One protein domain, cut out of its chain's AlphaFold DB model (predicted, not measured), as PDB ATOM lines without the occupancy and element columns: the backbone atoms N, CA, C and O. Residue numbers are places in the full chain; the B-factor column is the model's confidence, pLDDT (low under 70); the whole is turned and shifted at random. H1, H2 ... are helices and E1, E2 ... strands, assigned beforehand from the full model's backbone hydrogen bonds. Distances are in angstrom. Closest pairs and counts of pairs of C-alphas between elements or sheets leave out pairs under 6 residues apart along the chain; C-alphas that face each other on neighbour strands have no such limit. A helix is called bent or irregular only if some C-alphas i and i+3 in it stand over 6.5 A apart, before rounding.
ATOM      1  N   ARG A  40     -27.571  44.380  22.390       58.50
ATOM      2  CA  ARG A  40     -28.496  44.963  21.391       58.50
ATOM      3  C   ARG A  40     -27.842  45.504  20.121       58.50
ATOM      4  O   ARG A  40     -28.527  45.594  19.105       58.50
ATOM      5  N   ARG A  41     -26.559  45.870  20.146       76.44
ATOM      6  CA  ARG A  41     -25.887  46.380  18.942       76.44
ATOM      7  C   ARG A  41     -25.441  45.196  18.076       76.44
ATOM      8  O   ARG A  41     -24.895  44.241  18.630       76.44
ATOM      9  N   PRO A  42     -25.716  45.211  16.764       79.50
ATOM     10  CA  PRO A  42     -25.094  44.273  15.840       79.50
ATOM     11  C   PRO A  42     -23.565  44.385  15.884       79.50
ATOM     12  O   PRO A  42     -23.050  45.448  16.258       79.50
ATOM     13  N   PRO A  43     -22.839  43.306  15.550       81.81
ATOM     14  CA  PRO A  43     -21.389  43.365  15.442       81.81
ATOM     15  C   PRO A  43     -20.986  44.388  14.368       81.81
ATOM     16  O   PRO A  43     -21.656  44.528  13.348       81.81
ATOM     17  N   SER A  44     -19.898  45.123  14.609       84.88
ATOM     18  CA  SER A  44     -19.281  45.959  13.574       84.88
ATOM     19  C   SER A  44     -18.696  45.088  12.457       84.88
ATOM     20  O   SER A  44     -18.439  43.906  12.680       84.88
ATOM     21  N   ALA A  45     -18.415  45.673  11.288       82.31
ATOM     22  CA  ALA A  45     -17.736  44.973  10.190       82.31
ATOM     23  C   ALA A  45     -16.412  44.329  10.647       82.31
ATOM     24  O   ALA A  45     -16.239  43.124  10.509       82.31
ATOM     25  N   ALA A  46     -15.564  45.081  11.358       84.94
ATOM     26  CA  ALA A  46     -14.329  44.549  11.939       84.94
ATOM     27  C   ALA A  46     -14.570  43.369  12.903       84.94
ATOM     28  O   ALA A  46     -13.799  42.413  12.950       84.94
ATOM     29  N   ARG A  47     -15.667  43.390  13.676       86.94
ATOM     30  CA  ARG A  47     -16.009  42.269  14.560       86.94
ATOM     31  C   ARG A  47     -16.524  41.059  13.777       86.94
ATOM     32  O   ARG A  47     -16.266  39.934  14.192       86.94
ATOM     33  N   ILE A  48     -17.254  41.274  12.685       82.12
ATOM     34  CA  ILE A  48     -17.708  40.221  11.763       82.12
ATOM     35  C   ILE A  48     -16.494  39.528  11.137       82.12
ATOM     36  O   ILE A  48     -16.430  38.301  11.159       82.12
ATOM     37  N   GLU A  49     -15.515  40.294  10.659       81.56
ATOM     38  CA  GLU A  49     -14.256  39.777  10.107       81.56
ATOM     39  C   GLU A  49     -13.480  38.956  11.140       81.56
ATOM     40  O   GLU A  49     -13.114  37.813  10.868       81.56
ATOM     41  N   GLN A  50     -13.319  39.479  12.360       85.69
ATOM     42  CA  GLN A  50     -12.653  38.753  13.443       85.69
ATOM     43  C   GLN A  50     -13.364  37.431  13.776       85.69
ATOM     44  O   GLN A  50     -12.717  36.396  13.920       85.69
ATOM     45  N   ILE A  51     -14.700  37.430  13.881       82.56
ATOM     46  CA  ILE A  51     -15.465  36.199  14.138       82.56
ATOM     47  C   ILE A  51     -15.304  35.211  12.977       82.56
ATOM     48  O   ILE A  51     -15.199  34.008  13.222       82.56
ATOM     49  N   SER A  52     -15.265  35.696  11.734       83.19
ATOM     50  CA  SER A  52     -15.015  34.856  10.561       83.19
ATOM     51  C   SER A  52     -13.665  34.140  10.680       83.19
ATOM     52  O   SER A  52     -13.608  32.914  10.586       83.19
ATOM     53  N   GLN A  53     -12.596  34.872  10.998       82.31
ATOM     54  CA  GLN A  53     -11.261  34.296  11.178       82.31
ATOM     55  C   GLN A  53     -11.222  33.292  12.343       82.31
ATOM     56  O   GLN A  53     -10.817  32.148  12.168       82.31
ATOM     57  N   GLU A  54     -11.725  33.665  13.523       85.38
ATOM     58  CA  GLU A  54     -11.641  32.816  14.720       85.38
ATOM     59  C   GLU A  54     -12.536  31.566  14.647       85.38
ATOM     60  O   GLU A  54     -12.152  30.484  15.097       85.38
ATOM     61  N   GLN A  55     -13.763  31.706  14.136       86.31
ATOM     62  CA  GLN A  55     -14.790  30.662  14.231       86.31
ATOM     63  C   GLN A  55     -14.990  29.912  12.916       86.31
ATOM     64  O   GLN A  55     -15.178  28.687  12.930       86.31
ATOM     65  N   CYS A  56     -14.952  30.615  11.782       92.19
ATOM     66  CA  CYS A  56     -15.215  29.994  10.491       92.19
ATOM     67  C   CYS A  56     -14.006  29.251   9.941       92.19
ATOM     68  O   CYS A  56     -14.203  28.180   9.368       92.19
ATOM     69  N   GLU A  57     -12.778  29.695  10.215       90.56
ATOM     70  CA  GLU A  57     -11.592  28.944   9.797       90.56
ATOM     71  C   GLU A  57     -11.542  27.547  10.419       90.56
ATOM     72  O   GLU A  57     -11.443  26.544   9.710       90.56
ATOM     73  N   ALA A  58     -11.724  27.447  11.737       91.00
ATOM     74  CA  ALA A  58     -11.759  26.156  12.416       91.00
ATOM     75  C   ALA A  58     -12.900  25.254  11.903       91.00
ATOM     76  O   ALA A  58     -12.767  24.029  11.863       91.00
ATOM     77  N   ALA A  59     -14.047  25.831  11.531       92.44
ATOM     78  CA  ALA A  59     -15.157  25.085  10.941       92.44
ATOM     79  C   ALA A  59     -14.819  24.563   9.535       92.44
ATOM     80  O   ALA A  59     -15.042  23.382   9.267       92.44
ATOM     81  N   VAL A  60     -14.239  25.404   8.677       93.69
ATOM     82  CA  VAL A  60     -13.835  25.050   7.311       93.69
ATOM     83  C   VAL A  60     -12.723  24.001   7.314       93.69
ATOM     84  O   VAL A  60     -12.844  23.001   6.610       93.69
ATOM     85  N   ARG A  61     -11.700  24.149   8.164       92.94
ATOM     86  CA  ARG A  61     -10.628  23.149   8.316       92.94
ATOM     87  C   ARG A  61     -11.165  21.784   8.742       92.94
ATOM     88  O   ARG A  61     -10.720  20.767   8.227       92.94
ATOM     89  N   ARG A  62     -12.157  21.743   9.638       93.56
ATOM     90  CA  ARG A  62     -12.835  20.487  10.014       93.56
ATOM     91  C   ARG A  62     -13.668  19.895   8.879       93.56
ATOM     92  O   ARG A  62     -13.787  18.679   8.808       93.56
ATOM     93  N   TYR A  63     -14.277  20.735   8.045       93.12
ATOM     94  CA  TYR A  63     -15.094  20.293   6.917       93.12
ATOM     95  C   TYR A  63     -14.247  19.721   5.775       93.12
ATOM     96  O   TYR A  63     -14.558  18.641   5.283       93.12
ATOM     97  N   LEU A  64     -13.186  20.425   5.370       94.62
ATOM     98  CA  LEU A  64     -12.313  20.006   4.271       94.62
ATOM     99  C   LEU A  64     -11.248  18.988   4.711       94.62
ATOM    100  O   LEU A  64     -10.833  18.157   3.909       94.62
ATOM    101  N   GLY A  65     -10.820  18.997   5.975       94.44
ATOM    102  CA  GLY A  65      -9.798  18.076   6.473       94.44
ATOM    103  C   GLY A  65      -8.499  18.197   5.675       94.44
ATOM    104  O   GLY A  65      -7.970  19.294   5.505       94.44
ATOM    105  N   THR A  66      -8.010  17.075   5.145       93.12
ATOM    106  CA  THR A  66      -6.825  17.034   4.269       93.12
ATOM    107  C   THR A  66      -7.036  17.732   2.922       93.12
ATOM    108  O   THR A  66      -6.062  18.004   2.233       93.12
ATOM    109  N   ARG A  67      -8.284  18.060   2.562       94.31
ATOM    110  CA  ARG A  67      -8.657  18.802   1.348       94.31
ATOM    111  C   ARG A  67      -8.637  20.318   1.546       94.31
ATOM    112  O   ARG A  67      -9.097  21.055   0.687       94.31
ATOM    113  N   PHE A  68      -8.200  20.821   2.700       94.56
ATOM    114  CA  PHE A  68      -8.104  22.264   2.913       94.56
ATOM    115  C   PHE A  68      -6.870  22.826   2.201       94.56
ATOM    116  O   PHE A  68      -5.752  22.597   2.658       94.56
ATOM    117  N   ASP A  69      -7.080  23.586   1.124       94.56
ATOM    118  CA  ASP A  69      -6.016  24.340   0.459       94.56
ATOM    119  C   ASP A  69      -6.049  25.809   0.925       94.56
ATOM    120  O   ASP A  69      -7.018  26.512   0.629       94.56
ATOM    121  N   PRO A  70      -5.030  26.314   1.645       90.44
ATOM    122  CA  PRO A  70      -4.953  27.736   1.984       90.44
ATOM    123  C   PRO A  70      -4.795  28.639   0.747       90.44
ATOM    124  O   PRO A  70      -5.099  29.825   0.833       90.44
ATOM    125  N   ASN A  71      -4.365  28.088  -0.393       92.81
ATOM    126  CA  ASN A  71      -4.239  28.793  -1.669       92.81
ATOM    127  C   ASN A  71      -5.448  28.574  -2.595       92.81
ATOM    128  O   ASN A  71      -5.359  28.838  -3.791       92.81
ATOM    129  N   SER A  72      -6.575  28.109  -2.051       93.25
ATOM    130  CA  SER A  72      -7.802  27.845  -2.803       93.25
ATOM    131  C   SER A  72      -8.369  29.096  -3.487       93.25
ATOM    132  O   SER A  72      -8.288  30.205  -2.953       93.25
ATOM    133  N   LYS A  73      -9.043  28.912  -4.629       93.44
ATOM    134  CA  LYS A  73      -9.942  29.931  -5.210       93.44
ATOM    135  C   LYS A  73     -11.166  30.217  -4.340       93.44
ATOM    136  O   LYS A  73     -11.818  31.244  -4.507       93.44
ATOM    137  N   PHE A  74     -11.513  29.304  -3.433       93.81
ATOM    138  CA  PHE A  74     -12.605  29.494  -2.491       93.81
ATOM    139  C   PHE A  74     -12.094  30.169  -1.220       93.81
ATOM    140  O   PHE A  74     -11.121  29.722  -0.617       93.81
ATOM    141  N   SER A  75     -12.793  31.205  -0.762       91.50
ATOM    142  CA  SER A  75     -12.463  31.900   0.480       91.50
ATOM    143  C   SER A  75     -13.439  31.565   1.603       91.50
ATOM    144  O   SER A  75     -14.599  31.199   1.388       91.50
ATOM    145  N   ILE A  76     -12.950  31.671   2.834       91.88
ATOM    146  CA  ILE A  76     -13.742  31.447   4.041       91.88
ATOM    147  C   ILE A  76     -14.703  32.619   4.207       91.88
ATOM    148  O   ILE A  76     -14.296  33.778   4.209       91.88
ATOM    149  N   SER A  77     -15.983  32.306   4.370       87.50
ATOM    150  CA  SER A  77     -17.039  33.299   4.512       87.50
ATOM    151  C   SER A  77     -17.969  32.970   5.669       87.50
ATOM    152  O   SER A  77     -18.085  31.825   6.122       87.50
ATOM    153  N   MET A  78     -18.651  34.007   6.140       87.81
ATOM    154  CA  MET A  78     -19.614  33.935   7.220       87.81
ATOM    155  C   MET A  78     -20.916  34.602   6.797       87.81
ATOM    156  O   MET A  78     -20.984  35.813   6.589       87.81
ATOM    157  N   LEU A  79     -21.985  33.816   6.767       86.88
ATOM    158  CA  LEU A  79     -23.338  34.325   6.655       86.88
ATOM    159  C   LEU A  79     -23.922  34.524   8.054       86.88
ATOM    160  O   LEU A  79     -23.905  33.629   8.899       86.88
ATOM    161  N   TRP A  80     -24.485  35.701   8.289       84.94
ATOM    162  CA  TRP A  80     -25.158  36.042   9.534       84.94
ATOM    163  C   TRP A  80     -26.530  36.637   9.244       84.94
ATOM    164  O   TRP A  80     -26.835  37.038   8.125       84.94
ATOM    165  N   SER A  81     -27.382  36.691  10.261       84.50
ATOM    166  CA  SER A  81     -28.805  37.017  10.097       84.50
ATOM    167  C   SER A  81     -29.097  38.488   9.782       84.50
ATOM    168  O   SER A  81     -30.255  38.867   9.609       84.50
ATOM    169  N   GLY A  82     -28.057  39.315   9.718       84.94
ATOM    170  CA  GLY A  82     -28.162  40.741   9.481       84.94
ATOM    171  C   GLY A  82     -28.738  41.520  10.663       84.94
ATOM    172  O   GLY A  82     -29.304  40.994  11.627       84.94
ATOM    173  N   ASP A  83     -28.618  42.833  10.545       86.19
ATOM    174  CA  ASP A  83     -28.993  43.826  11.547       86.19
ATOM    175  C   ASP A  83     -30.432  43.689  12.068       86.19
ATOM    176  O   ASP A  83     -30.690  43.816  13.269       86.19
ATOM    177  N   ARG A  84     -31.387  43.443  11.161       87.19
ATOM    178  CA  ARG A  84     -32.819  43.393  11.487       87.19
ATOM    179  C   ARG A  84     -33.138  42.197  12.381       87.19
ATOM    180  O   ARG A  84     -33.665  42.393  13.474       87.19
ATOM    181  N   ALA A  85     -32.779  40.988  11.952       86.31
ATOM    182  CA  ALA A  85     -33.024  39.774  12.728       86.31
ATOM    183  C   ALA A  85     -32.218  39.770  14.040       86.31
ATOM    184  O   ALA A  85     -32.711  39.306  15.069       86.31
ATOM    185  N   TRP A  86     -31.021  40.370  14.041       87.38
ATOM    186  CA  TRP A  86     -30.227  40.550  15.255       87.38
ATOM    187  C   TRP A  86     -30.939  41.425  16.293       87.38
ATOM    188  O   TRP A  86     -30.999  41.067  17.476       87.38
ATOM    189  N   ARG A  87     -31.476  42.576  15.868       86.25
ATOM    190  CA  ARG A  87     -32.138  43.539  16.761       86.25
ATOM    191  C   ARG A  87     -33.530  43.089  17.199       86.25
ATOM    192  O   ARG A  87     -33.865  43.264  18.365       86.25
ATOM    193  N   GLN A  88     -34.324  42.540  16.282       87.81
ATOM    194  CA  GLN A  88     -35.752  42.285  16.501       87.81
ATOM    195  C   GLN A  88     -36.040  40.870  17.003       87.81
ATOM    196  O   GLN A  88     -36.889  40.692  17.868       87.81
ATOM    197  N   SER A  89     -35.325  39.869  16.489       86.31
ATOM    198  CA  SER A  89     -35.593  38.454  16.783       86.31
ATOM    199  C   SER A  89     -34.569  37.840  17.733       86.31
ATOM    200  O   SER A  89     -34.668  36.663  18.064       86.31
ATOM    201  N   GLY A  90     -33.558  38.610  18.151       84.69
ATOM    202  CA  GLY A  90     -32.477  38.094  18.987       84.69
ATOM    203  C   GLY A  90     -31.659  36.999  18.297       84.69
ATOM    204  O   GLY A  90     -31.003  36.225  18.986       84.69
ATOM    205  N   GLU A  91     -31.684  36.920  16.961       85.62
ATOM    206  CA  GLU A  91     -30.981  35.872  16.225       85.62
ATOM    207  C   GLU A  91     -29.465  36.109  16.295       85.62
ATOM    208  O   GLU A  91     -28.979  37.232  16.129       85.62
ATOM    209  N   ARG A  92     -28.723  35.055  16.628       84.00
ATOM    210  CA  ARG A  92     -27.268  35.083  16.875       84.00
ATOM    211  C   ARG A  92     -26.542  33.962  16.141       84.00
ATOM    212  O   ARG A  92     -25.338  33.799  16.322       84.00
ATOM    213  N   ARG A  93     -27.260  33.158  15.353       84.50
ATOM    214  CA  ARG A  93     -26.664  32.097  14.549       84.50
ATOM    215  C   ARG A  93     -25.831  32.697  13.427       84.50
ATOM    216  O   ARG A  93     -26.219  33.654  12.762       84.50
ATOM    217  N   LEU A  94     -24.698  32.054  13.221       85.94
ATOM    218  CA  LEU A  94     -23.761  32.316  12.148       85.94
ATOM    219  C   LEU A  94     -23.609  31.011  11.372       85.94
ATOM    220  O   LEU A  94     -23.607  29.927  11.966       85.94
ATOM    221  N   LEU A  95     -23.520  31.113  10.056       89.25
ATOM    222  CA  LEU A  95     -23.227  30.005   9.166       89.25
ATOM    223  C   LEU A  95     -21.867  30.271   8.540       89.25
ATOM    224  O   LEU A  95     -21.700  31.209   7.769       89.25
ATOM    225  N   CYS A  96     -20.902  29.438   8.899       92.06
ATOM    226  CA  CYS A  96     -19.586  29.443   8.289       92.06
ATOM    227  C   CYS A  96     -19.601  28.569   7.039       92.06
ATOM    228  O   CYS A  96     -20.184  27.481   7.048       92.06
ATOM    229  N   GLY A  97     -18.942  29.031   5.986       90.88
ATOM    230  CA  GLY A  97     -18.862  28.313   4.727       90.88
ATOM    231  C   GLY A  97     -17.694  28.777   3.873       90.88
ATOM    232  O   GLY A  97     -16.859  29.572   4.298       90.88
ATOM    233  N   LEU A  98     -17.660  28.243   2.662       93.12
ATOM    234  CA  LEU A  98     -16.740  28.639   1.607       93.12
ATOM    235  C   LEU A  98     -17.546  29.355   0.530       93.12
ATOM    236  O   LEU A  98     -18.661  28.931   0.216       93.12
ATOM    237  N   GLN A  99     -16.986  30.421  -0.024       92.06
ATOM    238  CA  GLN A  99     -17.563  31.159  -1.141       92.06
ATOM    239  C   GLN A  99     -16.554  31.245  -2.281       92.06
ATOM    240  O   GLN A  99     -15.352  31.144  -2.049       92.06
ATOM    241  N   LEU A 100     -17.043  31.469  -3.497       93.06
ATOM    242  CA  LEU A 100     -16.205  31.888  -4.613       93.06
ATOM    243  C   LEU A 100     -16.277  33.423  -4.695       93.06
ATOM    244  O   LEU A 100     -17.369  33.945  -4.950       93.06
ATOM    245  N   PRO A 101     -15.183  34.151  -4.406       90.44
ATOM    246  CA  PRO A 101     -15.167  35.608  -4.483       90.44
ATOM    247  C   PRO A 101     -15.496  36.107  -5.889       90.44
ATOM    248  O   PRO A 101     -15.059  35.526  -6.880       90.44
ATOM    249  N   GLY A 102     -16.255  37.193  -5.961       88.25
ATOM    250  CA  GLY A 102     -16.564  37.929  -7.179       88.25
ATOM    251  C   GLY A 102     -16.374  39.435  -6.986       88.25
ATOM    252  O   GLY A 102     -16.037  39.879  -5.882       88.25
ATOM    253  N   PRO A 103     -16.580  40.221  -8.054       83.19
ATOM    254  CA  PRO A 103     -16.382  41.666  -8.027       83.19
ATOM    255  C   PRO A 103     -17.312  42.341  -7.011       83.19
ATOM    256  O   PRO A 103     -18.376  41.815  -6.682       83.19
ATOM    257  N   ASP A 104     -16.910  43.505  -6.495       82.25
ATOM    258  CA  ASP A 104     -17.703  44.331  -5.569       82.25
ATOM    259  C   ASP A 104     -18.227  43.583  -4.326       82.25
ATOM    260  O   ASP A 104     -19.356  43.794  -3.871       82.25
ATOM    261  N   ASN A 105     -17.409  42.677  -3.773       79.44
ATOM    262  CA  ASN A 105     -17.765  41.787  -2.659       79.44
ATOM    263  C   ASN A 105     -18.994  40.894  -2.928       79.44
ATOM    264  O   ASN A 105     -19.619  40.388  -1.990       79.44
ATOM    265  N   GLN A 106     -19.344  40.677  -4.198       86.00
ATOM    266  CA  GLN A 106     -20.351  39.699  -4.591       86.00
ATOM    267  C   GLN A 106     -19.769  38.285  -4.569       86.00
ATOM    268  O   GLN A 106     -18.559  38.073  -4.597       86.00
ATOM    269  N   GLN A 107     -20.653  37.294  -4.507       87.75
ATOM    270  CA  GLN A 107     -20.280  35.884  -4.579       87.75
ATOM    271  C   GLN A 107     -20.619  35.350  -5.964       87.75
ATOM    272  O   GLN A 107     -21.735  35.547  -6.449       87.75
ATOM    273  N   ILE A 108     -19.678  34.641  -6.584       90.12
ATOM    274  CA  ILE A 108     -19.926  33.971  -7.859       90.12
ATOM    275  C   ILE A 108     -20.706  32.676  -7.580       90.12
ATOM    276  O   ILE A 108     -20.269  31.861  -6.757       90.12
ATOM    277  N   PRO A 109     -21.852  32.444  -8.246       91.19
ATOM    278  CA  PRO A 109     -22.572  31.185  -8.127       91.19
ATOM    279  C   PRO A 109     -21.716  30.007  -8.606       91.19
ATOM    280  O   PRO A 109     -21.159  30.031  -9.699       91.19
ATOM    281  N   PHE A 110     -21.671  28.937  -7.817       92.12
ATOM    282  CA  PHE A 110     -21.066  27.665  -8.210       92.12
ATOM    283  C   PHE A 110     -21.927  26.496  -7.713       92.12
ATOM    284  O   PHE A 110     -22.805  26.662  -6.863       92.12
ATOM    285  N   LYS A 111     -21.692  25.297  -8.254       92.88
ATOM    286  CA  LYS A 111     -22.437  24.079  -7.908       92.88
ATOM    287  C   LYS A 111     -21.480  22.976  -7.470       92.88
ATOM    288  O   LYS A 111     -20.449  22.770  -8.094       92.88
ATOM    289  N   GLY A 112     -21.871  22.230  -6.438       92.31
ATOM    290  CA  GLY A 112     -21.113  21.089  -5.921       92.31
ATOM    291  C   GLY A 112     -20.644  21.294  -4.482       92.31
ATOM    292  O   GLY A 112     -20.920  22.317  -3.857       92.31
ATOM    293  N   LYS A 113     -19.962  20.287  -3.935       92.69
ATOM    294  CA  LYS A 113     -19.319  20.367  -2.619       92.69
ATOM    295  C   LYS A 113     -17.863  20.749  -2.825       92.69
ATOM    296  O   LYS A 113     -17.163  20.029  -3.518       92.69
ATOM    297  N   VAL A 114     -17.386  21.806  -2.166       93.44
ATOM    298  CA  VAL A 114     -15.985  22.256  -2.319       93.44
ATOM    299  C   VAL A 114     -14.958  21.148  -2.030       93.44
ATOM    300  O   VAL A 114     -13.929  21.108  -2.682       93.44
ATOM    301  N   ALA A 115     -15.259  20.196  -1.139       91.00
ATOM    302  CA  ALA A 115     -14.389  19.041  -0.872       91.00
ATOM    303  C   ALA A 115     -14.123  18.148  -2.107       91.00
ATOM    304  O   ALA A 115     -13.084  17.483  -2.179       91.00
ATOM    305  N   ASP A 116     -15.056  18.157  -3.062       91.88
ATOM    306  CA  ASP A 116     -15.046  17.348  -4.283       91.88
ATOM    307  C   ASP A 116     -14.663  18.178  -5.527       91.88
ATOM    308  O   ASP A 116     -14.524  17.618  -6.611       91.88
ATOM    309  N   LEU A 117     -14.524  19.503  -5.396       92.81
ATOM    310  CA  LEU A 117     -14.168  20.403  -6.494       92.81
ATOM    311  C   LEU A 117     -12.661  20.661  -6.511       92.81
ATOM    312  O   LEU A 117     -12.026  20.714  -5.458       92.81
ATOM    313  N   ASP A 118     -12.112  20.884  -7.704       93.06
ATOM    314  CA  ASP A 118     -10.759  21.412  -7.846       93.06
ATOM    315  C   ASP A 118     -10.700  22.835  -7.259       93.06
ATOM    316  O   ASP A 118     -11.557  23.692  -7.536       93.06
TER     317      ASP A 118
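AT A GLANCE: This is residues 40 to 118 of the 354 residues of the protein "Septum_form domain-containing protein" of Mycobacterium xenopi 4042 (UniProt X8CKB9). Two antiparallel strands, E1 and E2, make a narrow ribbon, and one long helix, H1, packs on both of them. The short helix H2 sits in the turn that joins the strands at one end, while residues 100 to 118, with no named element, loop beyond the other end. The printed part has 79 residues with two named helices and two named strands, in the order H1, E1, H2, E2; its class is mixed, helices and strands. It is only just compact, close to loose, with a radius of gyration of the C-alphas of 13.9 A, and elongated, spanning 41 by 26 by 21 A.

HOW THE PARTS SIT: Start with E1, residues 75 to 80, and E2, residues 94 to 99, antiparallel neighbours with 149 degrees between their directions. Look at N 77 and O 97, 2.9 A apart, and N 79 and O 95, 2.8 A apart, both within hydrogen-bond range. Turn next to H1, residues 45 to 67, whose closest C-alphas to E2 are Cys 56 and Cys 96, 4.9 A apart. Its closest C-alphas to E1 are Ser 52 and Met 78, 5.8 A apart. H2, residues 82 to 88, is apart from H1. In H2 every O i to N i+4 pair is within hydrogen-bond range; in H1, 15 of 19 are.

IN THESE COORDINATES: Find C-alpha 45 at (-17.736, 44.973, 10.190); from there H1 runs 29.1 A to C-alpha 67, with a kink of 54 degrees near residue 61. H1 is irregular: C-alphas 63 and 66 are 9.3 A apart. E1 begins at C-alpha 75, (-12.463, 31.900, 0.480), and measures 16.1 A. H2 measures 10.5 A, and E2, 14.7 A long, ends at C-alpha 99, (-17.563, 31.159, -1.141).

THE WHOLE: The C-alphas of Arg 40 and Asp 118, the two farthest apart, are 41.5 A from each other. The printed part has no cut. The links E1 to H2 and H2 to E2 are tight, and H1 to E1 is short. The mean pLDDT of the printed part is 88.2, and residue 40 is under 70.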